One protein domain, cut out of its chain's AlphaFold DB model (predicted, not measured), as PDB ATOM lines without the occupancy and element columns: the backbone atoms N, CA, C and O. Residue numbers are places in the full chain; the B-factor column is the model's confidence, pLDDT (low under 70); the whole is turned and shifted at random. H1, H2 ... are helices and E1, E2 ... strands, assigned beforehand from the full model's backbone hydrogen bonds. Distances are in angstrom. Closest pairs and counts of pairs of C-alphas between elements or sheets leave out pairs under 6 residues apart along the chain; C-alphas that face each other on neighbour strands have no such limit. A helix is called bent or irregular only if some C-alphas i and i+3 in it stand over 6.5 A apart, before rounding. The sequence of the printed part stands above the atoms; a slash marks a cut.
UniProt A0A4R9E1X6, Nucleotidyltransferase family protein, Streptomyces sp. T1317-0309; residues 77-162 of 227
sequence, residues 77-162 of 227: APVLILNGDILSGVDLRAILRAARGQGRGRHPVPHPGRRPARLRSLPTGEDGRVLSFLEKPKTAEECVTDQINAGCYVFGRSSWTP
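Overview. This is residues 77 to 162 of the 227 residues of the protein "Nucleotidyltransferase family protein" of Streptomyces sp. T1317-0309 (UniProt A0A4R9E1X6). There is little regular structure: a bent three-strand ribbon has helix H1 across one face, and the long loop of residues 113 to 146 joins E2 to E3. The printed part has 86 residues, only 29 in named elements, in the order E1, H1, E2, E3; the antiparallel sheet runs E1 E3 E2, class mixed. It is compact, radius of gyration of the C-alphas 13.6 A, spans 41 by 25 by 25 A.

Along the chain. Find C-alpha 79 at (161.531, 163.967, 153.004), where E1, residues 79 to 82, begins. H1 takes residues 92 to 100, 12.5 A, and E2 residues 106 to 112, 19.2 A. E3, residues 147 to 155, 19.9 A, bends by 74 degrees at residue 151 and ends at (162.774, 166.219, 148.633).

Arrangement. Look along E3: N 81 and O 153 of E1 and E3 are 2.8 A apart; in the hairpin E2 and E3, N 107 and O 154 are 2.9 A apart. E1, H1 and E2 form a split strand-helix-strand unit, E3 between its same-way strands, with a left-handed crossover. H1 is on the sheet over E3, height 9.3 A, only just across at 62 degrees on the local plane; their closest C-alphas, Ala 99 and Val 154, are 6.9 A apart. H1 has every O i to N i+4 pair within hydrogen-bond range.

Size, cuts and confidence. The farthest C-alphas, Ala 77 and Glu 141, are 41.2 A apart. The printed part has no cut; the E2 to E3 link is long. Residues 101 to 120 and 157 to 162 have pLDDT under 70.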
ATOM      1  N   ALA A  77     155.337 167.836 154.717       80.12
ATOM      2  CA  ALA A  77     156.592 167.610 155.424       80.12
ATOM      3  C   ALA A  77     157.728 167.201 154.456       80.12
ATOM      4  O   ALA A  77     157.516 166.343 153.581       80.12
ATOM      5  N   PRO A  78     158.939 167.778 154.601       84.00
ATOM      6  CA  PRO A  78     160.083 167.432 153.764       84.00
ATOM      7  C   PRO A  78     160.497 165.974 153.978       84.00
ATOM      8  O   PRO A  78     160.401 165.446 155.084       84.00
ATOM      9  N   VAL A  79     161.003 165.336 152.923       87.50
ATOM     10  CA  VAL A  79     161.531 163.967 153.004       87.50
ATOM     11  C   VAL A  79     163.048 164.010 152.912       87.50
ATOM     12  O   VAL A  79     163.601 164.473 151.914       87.50
ATOM     13  N   LEU A  80     163.712 163.514 153.953       90.69
ATOM     14  CA  LEU A  80     165.154 163.308 153.983       90.69
ATOM     15  C   LEU A  80     165.465 161.873 153.548       90.69
ATOM     16  O   LEU A  80     164.860 160.927 154.043       90.69
ATOM     17  N   ILE A  81     166.417 161.715 152.635       90.75
ATOM     18  CA  ILE A  81     166.902 160.414 152.174       90.75
ATOM     19  C   ILE A  81     168.389 160.339 152.457       90.75
ATOM     20  O   ILE A  81     169.150 161.182 151.974       90.75
ATOM     21  N   LEU A  82     168.783 159.313 153.202       91.94
ATOM     22  CA  LEU A  82     170.168 158.999 153.516       91.94
ATOM     23  C   LEU A  82     170.525 157.637 152.925       91.94
ATOM     24  O   LEU A  82     169.723 156.704 152.964       91.94
ATOM     25  N   ASN A  83     171.734 157.513 152.392       90.75
ATOM     26  CA  ASN A  83     172.299 156.211 152.083       90.75
ATOM     27  C   ASN A  83     172.580 155.448 153.392       90.75
ATOM     28  O   ASN A  83     173.185 155.987 154.319       90.75
ATOM     29  N   GLY A  84     172.182 154.175 153.450       89.62
ATOM     30  CA  GLY A  84     172.294 153.347 154.657       89.62
ATOM     31  C   GLY A  84     173.726 153.015 155.093       89.62
ATOM     32  O   GLY A  84     173.919 152.566 156.217       89.62
ATOM     33  N   ASP A  85     174.720 153.262 154.241       88.06
ATOM     34  CA  ASP A  85     176.143 152.973 154.447       88.06
ATOM     35  C   ASP A  85     176.995 154.227 154.717       88.06
ATOM     36  O   ASP A  85     178.219 154.134 154.833       88.06
ATOM     37  N   ILE A  86     176.375 155.406 154.854       87.44
ATOM     38  CA  ILE A  86     177.086 156.669 155.088       87.44
ATOM     39  C   ILE A  86     176.814 157.197 156.493       87.44
ATOM     40  O   ILE A  86     175.692 157.543 156.849       87.44
ATOM     41  N   LEU A  87     177.889 157.367 157.265       87.81
ATOM     42  CA  LEU A  87     177.881 158.134 158.501       87.81
ATOM     43  C   LEU A  87     178.642 159.432 158.250       87.81
ATOM     44  O   LEU A  87     179.827 159.422 157.921       87.81
ATOM     45  N   SER A  88     177.949 160.560 158.368       84.25
ATOM     46  CA  SER A  88     178.514 161.874 158.061       84.25
ATOM     47  C   SER A  88     178.408 162.818 159.255       84.25
ATOM     48  O   SER A  88     177.509 162.689 160.082       84.25
ATOM     49  N   GLY A  89     179.293 163.814 159.329       85.81
ATOM     50  CA  GLY A  89     179.226 164.914 160.308       85.81
ATOM     51  C   GLY A  89     178.262 166.037 159.912       85.81
ATOM     52  O   GLY A  89     178.300 167.119 160.483       85.81
ATOM     53  N   VAL A  90     177.429 165.805 158.899       84.94
ATOM     54  CA  VAL A  90     176.540 166.810 158.319       84.94
ATOM     55  C   VAL A  90     175.459 167.236 159.323       84.94
ATOM     56  O   VAL A  90     174.869 166.384 159.997       84.94
ATOM     57  N   ASP A  91     175.189 168.544 159.391       88.38
ATOM     58  CA  ASP A  91     174.097 169.133 160.177       88.38
ATOM     59  C   ASP A  91     172.764 168.987 159.425       88.38
ATOM     60  O   ASP A  91     172.424 169.762 158.524       88.38
ATOM     61  N   LEU A  92     171.999 167.962 159.807       90.00
ATOM     62  CA  LEU A  92     170.698 167.661 159.215       90.00
ATOM     63  C   LEU A  92     169.657 168.750 159.508       90.00
ATOM     64  O   LEU A  92     168.816 169.026 158.651       90.00
ATOM     65  N   ARG A  93     169.727 169.426 160.663       89.69
ATOM     66  CA  ARG A  93     168.806 170.527 160.984       89.69
ATOM     67  C   ARG A  93     169.054 171.713 160.057       89.69
ATOM     68  O   ARG A  93     168.097 172.312 159.569       89.69
ATOM     69  N   ALA A  94     170.318 172.046 159.791       87.19
ATOM     70  CA  ALA A  94     170.672 173.102 158.842       87.19
ATOM     71  C   ALA A  94     170.185 172.783 157.425       87.19
ATOM     72  O   ALA A  94     169.605 173.654 156.777       87.19
ATOM     73  N   ILE A  95     170.339 171.533 156.979       85.25
ATOM     74  CA  ILE A  95     169.820 171.080 155.682       85.25
ATOM     75  C   ILE A  95     168.301 171.216 155.606       85.25
ATOM     76  O   ILE A  95     167.787 171.791 154.648       85.25
ATOM     77  N   LEU A  96     167.577 170.723 156.614       83.94
ATOM     78  CA  LEU A  96     166.117 170.794 156.633       83.94
ATOM     79  C   LEU A  96     165.625 172.247 156.663       83.94
ATOM     80  O   LEU A  96     164.690 172.581 155.938       83.94
ATOM     81  N   ARG A  97     166.277 173.133 157.430       84.00
ATOM     82  CA  ARG A  97     165.974 174.577 157.422       84.00
ATOM     83  C   ARG A  97     166.207 175.200 156.049       84.00
ATOM     84  O   ARG A  97     165.337 175.915 155.564       84.00
ATOM     85  N   ALA A  98     167.342 174.910 155.416       78.56
ATOM     86  CA  ALA A  98     167.662 175.436 154.092       78.56
ATOM     87  C   ALA A  98     166.673 174.942 153.025       78.56
ATOM     88  O   ALA A  98     166.304 175.704 152.133       78.56
ATOM     89  N   ALA A  99     166.203 173.698 153.137       76.12
ATOM     90  CA  ALA A  99     165.237 173.121 152.211       76.12
ATOM     91  C   ALA A  99     163.828 173.726 152.340       76.12
ATOM     92  O   ALA A  99     163.110 173.771 151.347       76.12
ATOM     93  N   ARG A 100     163.430 174.238 153.518       71.44
ATOM     94  CA  ARG A 100     162.107 174.874 153.717       71.44
ATOM     95  C   ARG A 100     161.889 176.116 152.843       71.44
ATOM     96  O   ARG A 100     160.748 176.422 152.524       71.44
ATOM     97  N   GLY A 101     162.960 176.818 152.464       62.50
ATOM     98  CA  GLY A 101     162.901 178.006 151.600       62.50
ATOM     99  C   GLY A 101     163.154 177.727 150.117       62.50
ATOM    100  O   GLY A 101     163.031 178.633 149.293       62.50
ATOM    101  N   GLN A 102     163.528 176.498 149.758       61.22
ATOM    102  CA  GLN A 102     163.785 176.120 148.373       61.22
ATOM    103  C   GLN A 102     162.500 175.537 147.782       61.22
ATOM    104  O   GLN A 102     161.822 174.728 148.408       61.22
ATOM    105  N   GLY A 103     162.117 176.009 146.594       54.25
ATOM    106  CA  GLY A 103     160.916 175.549 145.901       54.25
ATOM    107  C   GLY A 103     160.976 174.065 145.508       54.25
ATOM    108  O   GLY A 103     161.691 173.247 146.071       54.25
ATOM    109  N   ARG A 104     160.199 173.680 144.495       53.69
ATOM    110  CA  ARG A 104     160.101 172.279 144.048       53.69
ATOM    111  C   ARG A 104     161.485 171.711 143.668       53.69
ATOM    112  O   ARG A 104     162.113 172.260 142.766       53.69
ATOM    113  N   GLY A 105     161.922 170.596 144.269       57.22
ATOM    114  CA  GLY A 105     163.176 169.949 143.866       57.22
ATOM    115  C   GLY A 105     163.703 168.831 144.772       57.22
ATOM    116  O   GLY A 105     163.270 168.652 145.911       57.22
ATOM    117  N   ARG A 106     164.663 168.074 144.219       58.84
ATOM    118  CA  ARG A 106     165.603 167.217 144.955       58.84
ATOM    119  C   ARG A 106     166.866 168.035 145.180       58.84
ATOM    120  O   ARG A 106     167.447 168.509 144.207       58.84
ATOM    121  N   HIS A 107     167.314 168.123 146.423       66.38
ATOM    122  CA  HIS A 107     168.518 168.858 146.799       66.38
ATOM    123  C   HIS A 107     169.568 167.858 147.284       66.38
ATOM    124  O   HIS A 107     169.489 167.414 148.433       66.38
ATOM    125  N   PRO A 108     170.498 167.413 146.415       65.94
ATOM    126  CA  PRO A 108     171.665 166.664 146.857       65.94
ATOM    127  C   PRO A 108     172.506 167.563 147.750       65.94
ATOM    128  O   PRO A 108     172.656 168.746 147.453       65.94
ATOM    129  N   VAL A 109     173.072 167.006 148.811       69.62
ATOM    130  CA  VAL A 109     174.048 167.715 149.640       69.62
ATOM    131  C   VAL A 109     175.440 167.404 149.085       69.62
ATOM    132  O   VAL A 109     175.867 166.250 149.176       69.62
ATOM    133  N   PRO A 110     176.157 168.373 148.485       61.09
ATOM    134  CA  PRO A 110     177.532 168.164 148.057       61.09
ATOM    135  C   PRO A 110     178.451 168.140 149.281       61.09
ATOM    136  O   PRO A 110     178.248 168.887 150.242       61.09
ATOM    137  N   HIS A 111     179.489 167.309 149.248       64.88
ATOM    138  CA  HIS A 111     180.529 167.311 150.277       64.88
ATOM    139  C   HIS A 111     181.916 167.421 149.627       64.88
ATOM    140  O   HIS A 111     182.150 166.724 148.640       64.88
ATOM    141  N   PRO A 112     182.840 168.260 150.141       60.06
ATOM    142  CA  PRO A 112     184.219 168.271 149.658       60.06
ATOM    143  C   PRO A 112     184.912 166.937 149.959       60.06
ATOM    144  O   PRO A 112     185.039 166.538 151.120       60.06
ATOM    145  N   GLY A 113     185.362 166.234 148.922       58.44
ATOM    146  CA  GLY A 113     186.042 164.947 149.032       58.44
ATOM    147  C   GLY A 113     187.546 165.077 148.803       58.44
ATOM    148  O   GLY A 113     187.982 165.553 147.763       58.44
ATOM    149  N   ARG A 114     188.379 164.562 149.721       52.78
ATOM    150  CA  ARG A 114     189.850 164.546 149.548       52.78
ATOM    151  C   ARG A 114     190.354 163.592 148.447       52.78
ATOM    152  O   ARG A 114     191.558 163.563 148.212       52.78
ATOM    153  N   ARG A 115     189.476 162.806 147.801       52.59
ATOM    154  CA  ARG A 115     189.781 161.879 146.687       52.59
ATOM    155  C   ARG A 115     188.536 161.621 145.803       52.59
ATOM    156  O   ARG A 115     187.867 160.607 146.008       52.59
ATOM    157  N   PRO A 116     188.206 162.492 144.831       52.91
ATOM    158  CA  PRO A 116     187.010 162.340 143.988       52.91
ATOM    159  C   PRO A 116     187.014 161.073 143.104       52.91
ATOM    160  O   PRO A 116     185.951 160.539 142.807       52.91
ATOM    161  N   ALA A 117     188.185 160.498 142.802       51.97
ATOM    162  CA  ALA A 117     188.386 159.334 141.918       51.97
ATOM    163  C   ALA A 117     187.699 158.004 142.321       51.97
ATOM    164  O   ALA A 117     187.909 156.972 141.689       51.97
ATOM    165  N   ARG A 118     186.904 157.964 143.398       57.44
ATOM    166  CA  ARG A 118     186.177 156.749 143.834       57.44
ATOM    167  C   ARG A 118     184.682 156.958 144.038       57.44
ATOM    168  O   ARG A 118     183.974 155.994 144.347       57.44
ATOM    169  N   LEU A 119     184.198 158.186 143.878       63.03
ATOM    170  CA  LEU A 119     182.848 158.598 144.250       63.03
ATOM    171  C   LEU A 119     182.213 159.386 143.103       63.03
ATOM    172  O   LEU A 119     182.902 159.886 142.222       63.03
ATOM    173  N   ARG A 120     180.879 159.437 143.083       69.00
ATOM    174  CA  ARG A 120     180.146 160.161 142.044       69.00
ATOM    175  C   ARG A 120     180.335 161.667 142.247       69.00
ATOM    176  O   ARG A 120     179.992 162.171 143.322       69.00
ATOM    177  N   SER A 121     180.825 162.359 141.226       77.19
ATOM    178  CA  SER A 121     181.058 163.803 141.264       77.19
ATOM    179  C   SER A 121     179.759 164.573 141.029       77.19
ATOM    180  O   SER A 121     178.930 164.185 140.197       77.19
ATOM    181  N   LEU A 122     179.590 165.671 141.767       78.50
ATOM    182  CA  LEU A 122     178.438 166.572 141.683       78.50
ATOM    183  C   LEU A 122     178.904 168.014 141.460       78.50
ATOM    184  O   LEU A 122     178.906 168.796 142.410       78.50
ATOM    185  N   PRO A 123     179.299 168.388 140.230       78.94
ATOM    186  CA  PRO A 123     179.627 169.772 139.930       78.94
ATOM    187  C   PRO A 123     178.430 170.662 140.244       78.94
ATOM    188  O   PRO A 123     177.302 170.366 139.834       78.94
ATOM    189  N   THR A 124     178.687 171.752 140.951       80.38
ATOM    190  CA  THR A 124     177.662 172.705 141.365       80.38
ATOM    191  C   THR A 124     177.972 174.069 140.760       80.38
ATOM    192  O   THR A 124     179.129 174.481 140.731       80.38
ATOM    193  N   GLY A 125     176.952 174.755 140.243       77.88
ATOM    194  CA  GLY A 125     177.080 176.132 139.767       77.88
ATOM    195  C   GLY A 125     177.275 177.120 140.919       77.88
ATOM    196  O   GLY A 125     177.113 176.773 142.089       77.88
ATOM    197  N   GLU A 126     177.564 178.378 140.593       77.31
ATOM    198  CA  GLU A 126     177.715 179.457 141.587       77.31
ATOM    199  C   GLU A 126     176.459 179.659 142.452       77.31
ATOM    200  O   GLU A 126     176.537 180.122 143.588       77.31
ATOM    201  N   ASP A 127     175.293 179.270 141.934       71.12
ATOM    202  CA  ASP A 127     174.004 179.347 142.619       71.12
ATOM    203  C   ASP A 127     173.696 178.134 143.516       71.12
ATOM    204  O   ASP A 127     172.592 178.029 144.052       71.12
ATOM    205  N   GLY A 128     174.641 177.203 143.676       70.94
ATOM    206  CA  GLY A 128     174.453 176.019 144.509       70.94
ATOM    207  C   GLY A 128     173.652 174.893 143.840       70.94
ATOM    208  O   GLY A 128     173.359 173.889 144.496       70.94
ATOM    209  N   ARG A 129     173.301 175.002 142.549       72.94
ATOM    210  CA  ARG A 129     172.614 173.918 141.827       72.94
ATOM    211  C   ARG A 129     173.576 172.880 141.289       72.94
ATOM    212  O   ARG A 129     174.544 173.209 140.610       72.94
ATOM    213  N   VAL A 130     173.224 171.613 141.485       78.62
ATOM    214  CA  VAL A 130     173.907 170.494 140.832       78.62
ATOM    215  C   VAL A 130     173.697 170.579 139.321       78.62
ATOM    216  O   VAL A 130     172.566 170.526 138.835       78.62
ATOM    217  N   LEU A 131     174.799 170.697 138.585       77.38
ATOM    218  CA  LEU A 131     174.824 170.821 137.128       77.38
ATOM    219  C   LEU A 131     174.689 169.454 136.449       77.38
ATOM    220  O   LEU A 131     174.027 169.321 135.418       77.38
ATOM    221  N   SER A 132     175.317 168.428 137.025       79.00
ATOM    222  CA  SER A 132     175.336 167.071 136.482       79.00
ATOM    223  C   SER A 132     175.648 166.028 137.558       79.00
ATOM    224  O   SER A 132     176.185 166.327 138.621       79.00
ATOM    225  N   PHE A 133     175.284 164.775 137.273       79.94
ATOM    226  CA  PHE A 133     175.692 163.607 138.048       79.94
ATOM    227  C   PHE A 133     176.721 162.847 137.219       79.94
ATOM    228  O   PHE A 133     176.342 162.157 136.272       79.94
ATOM    229  N   LEU A 134     178.001 162.993 137.551       80.38
ATOM    230  CA  LEU A 134     179.085 162.370 136.796       80.38
ATOM    231  C   LEU A 134     179.535 161.099 137.498       80.38
ATOM    232  O   LEU A 134     179.838 161.129 138.692       80.38
ATOM    233  N   GLU A 135     179.556 159.984 136.767       81.00
ATOM    234  CA  GLU A 135     180.093 158.731 137.293       81.00
ATOM    235  C   GLU A 135     181.559 158.856 137.694       81.00
ATOM    236  O   GLU A 135     182.243 159.806 137.320       81.00
ATOM    237  N   LYS A 136     182.011 157.890 138.500       78.31
ATOM    238  CA  LYS A 136     183.353 157.872 139.093       78.31
ATOM    239  C   LYS A 136     184.419 158.150 138.017       78.31
ATOM    240  O   LYS A 136     184.546 157.320 137.111       78.31
ATOM    241  N   PRO A 137     185.177 159.258 138.123       72.62
ATOM    242  CA  PRO A 137     186.234 159.553 137.169       72.62
ATOM    243  C   PRO A 137     187.355 158.521 137.321       72.62
ATOM    244  O   PRO A 137     187.728 158.153 138.441       72.62
ATOM    245  N   LYS A 138     187.857 158.019 136.196       76.19
ATOM    246  CA  LYS A 138     188.948 157.040 136.117       76.19
ATOM    247  C   LYS A 138     190.312 157.716 136.057       76.19
ATOM    248  O   LYS A 138     191.300 157.096 136.445       76.19
ATOM    249  N   THR A 139     190.360 158.967 135.605       76.94
ATOM    250  CA  THR A 139     191.594 159.752 135.489       76.94
ATOM    251  C   THR A 139     191.498 161.081 136.243       76.94
ATOM    252  O   THR A 139     190.423 161.494 136.689       76.94
ATOM    253  N   ALA A 140     192.641 161.745 136.433       74.94
ATOM    254  CA  ALA A 140     192.692 163.051 137.089       74.94
ATOM    255  C   ALA A 140     192.047 164.143 136.218       74.94
ATOM    256  O   ALA A 140     191.393 165.041 136.737       74.94
ATOM    257  N   GLU A 141     192.165 164.020 134.900       78.00
ATOM    258  CA  GLU A 141     191.618 164.948 133.907       78.00
ATOM    259  C   GLU A 141     190.082 164.890 133.863       78.00
ATOM    260  O   GLU A 141     189.424 165.892 133.599       78.00
ATOM    261  N   GLU A 142     189.494 163.736 134.190       75.81
ATOM    262  CA  GLU A 142     188.042 163.569 134.343       75.81
ATOM    263  C   GLU A 142     187.506 164.174 135.664       75.81
ATOM    264  O   GLU A 142     186.290 164.318 135.844       75.81
ATOM    265  N   CYS A 143     188.379 164.550 136.612       76.25
ATOM    266  CA  CYS A 143     187.993 165.135 137.899       76.25
ATOM    267  C   CYS A 143     187.716 166.642 137.781       76.25
ATOM    268  O   CYS A 143     188.528 167.479 138.163       76.25
ATOM    269  N   VAL A 144     186.521 166.997 137.314       80.06
ATOM    270  CA  VAL A 144     186.104 168.401 137.104       80.06
ATOM    271  C   VAL A 144     185.667 169.148 138.378       80.06
ATOM    272  O   VAL A 144     185.328 170.327 138.322       80.06
ATOM    273  N   THR A 145     185.601 168.471 139.528       78.56
ATOM    274  CA  THR A 145     185.192 169.054 140.816       78.56
ATOM    275  C   THR A 145     185.703 168.214 141.992       78.56
ATOM    276  O   THR A 145     185.924 167.009 141.852       78.56
ATOM    277  N   ASP A 146     185.849 168.831 143.165       77.00
ATOM    278  CA  ASP A 146     186.102 168.156 144.445       77.00
ATOM    279  C   ASP A 146     184.806 167.808 145.207       77.00
ATOM    280  O   ASP A 146     184.851 167.195 146.279       77.00
ATOM    281  N   GLN A 147     183.645 168.175 144.657       80.06
ATOM    282  CA  GLN A 147     182.337 167.923 145.244       80.06
ATOM    283  C   GLN A 147     181.815 166.540 144.865       80.06
ATOM    284  O   GLN A 147     181.655 166.200 143.690       80.06
ATOM    285  N   ILE A 148     181.481 165.754 145.883       82.06
ATOM    286  CA  ILE A 148     180.927 164.409 145.729       82.06
ATOM    287  C   ILE A 148     179.490 164.341 146.234       82.06
ATOM    288  O   ILE A 148     179.057 165.131 147.079       82.06
ATOM    289  N   ASN A 149     178.759 163.342 145.753       81.06
ATOM    290  CA  ASN A 149     177.472 162.979 146.321       81.06
ATOM    291  C   ASN A 149     177.639 162.471 147.757       81.06
ATOM    292  O   ASN A 149     178.200 161.397 147.966       81.06
ATOM    293  N   ALA A 150     177.117 163.218 148.734       80.06
ATOM    294  CA  ALA A 150     177.176 162.834 150.143       80.06
ATOM    295  C   ALA A 150     176.187 161.717 150.524       80.06
ATOM    296  O   ALA A 150     176.094 161.370 151.698       80.06
ATOM    297  N   GLY A 151     175.396 161.212 149.568       83.69
ATOM    298  CA  GLY A 151     174.308 160.262 149.812       83.69
ATOM    299  C   GLY A 151     173.239 160.810 150.754       83.69
ATOM    300  O   GLY A 151     172.596 160.050 151.465       83.69
ATOM    301  N   CYS A 152     173.067 162.130 150.770       87.00
ATOM    302  CA  CYS A 152     172.050 162.838 151.530       87.00
ATOM    303  C   CYS A 152     171.248 163.713 150.565       87.00
ATOM    304  O   CYS A 152     171.823 164.474 149.778       87.00
ATOM    305  N   TYR A 153     169.926 163.583 150.605       86.44
ATOM    306  CA  TYR A 153     169.018 164.293 149.711       86.44
ATOM    307  C   TYR A 153     167.798 164.780 150.476       86.44
ATOM    308  O   TYR A 153     167.236 164.031 151.271       86.44
ATOM    309  N   VAL A 154     167.328 165.984 150.159       85.94
ATOM    310  CA  VAL A 154     166.015 166.457 150.612       85.94
ATOM    311  C   VAL A 154     165.076 166.594 149.429       85.94
ATOM    312  O   VAL A 154     165.441 167.165 148.399       85.94
ATOM    313  N   PHE A 155     163.869 166.063 149.579       80.81
ATOM    314  CA  PHE A 155     162.774 166.219 148.633       80.81
ATOM    315  C   PHE A 155     161.707 167.127 149.232       80.81
ATOM    316  O   PHE A 155     161.202 166.879 150.330       80.81
ATOM    317  N   GLY A 156     161.354 168.169 148.479       70.62
ATOM    318  CA  GLY A 156     160.245 169.055 148.816       70.62
ATOM    319  C   GLY A 156     158.872 168.450 148.492       70.62
ATOM    320  O   GLY A 156     158.742 167.515 147.689       70.62
ATOM    321  N   ARG A 157     157.837 169.066 149.076       64.38
ATOM    322  CA  ARG A 157     156.401 168.727 149.006       64.38
ATOM    323  C   ARG A 157     155.910 168.163 147.664       64.38
ATOM    324  O   ARG A 157     155.252 167.133 147.630       64.38
ATOM    325  N   SER A 158     156.224 168.809 146.538       58.34
ATOM    326  CA  SER A 158     155.645 168.448 145.228       58.34
ATOM    327  C   SER A 158     156.488 167.486 144.388       58.34
ATOM    328  O   SER A 158     155.963 166.859 143.474       58.34
ATOM    329  N   SER A 159     157.797 167.377 144.644       60.38
ATOM    330  CA  SER A 159     158.657 166.387 143.962       60.38
ATOM    331  C   SER A 159     158.404 164.972 144.473       60.38
ATOM    332  O   SER A 159     158.679 163.989 143.791       60.38
ATOM    333  N   TRP A 160     157.823 164.885 145.669       58.06
ATOM    334  CA  TRP A 160     157.275 163.680 146.248       58.06
ATOM    335  C   TRP A 160     155.777 163.563 145.939       58.06
ATOM    336  O   TRP A 160     155.008 163.123 146.772       58.06
ATOM    337  N   THR A 161     155.311 163.881 144.731       52.91
ATOM    338  CA  THR A 161     153.970 163.512 144.209       52.91
ATOM    339  C   THR A 161     154.180 162.762 142.887       52.91
ATOM    340  O   THR A 161     155.104 163.142 142.166       52.91
ATOM    341  N   PRO A 162     153.460 161.668 142.558       47.06
ATOM    342  CA  PRO A 162     153.667 161.003 141.277       47.06
ATOM    343  C   PRO A 162     153.314 161.993 140.166       47.06
ATOM    344  O   PRO A 162     152.259 162.621 140.212       47.06
TER     345      PRO A 162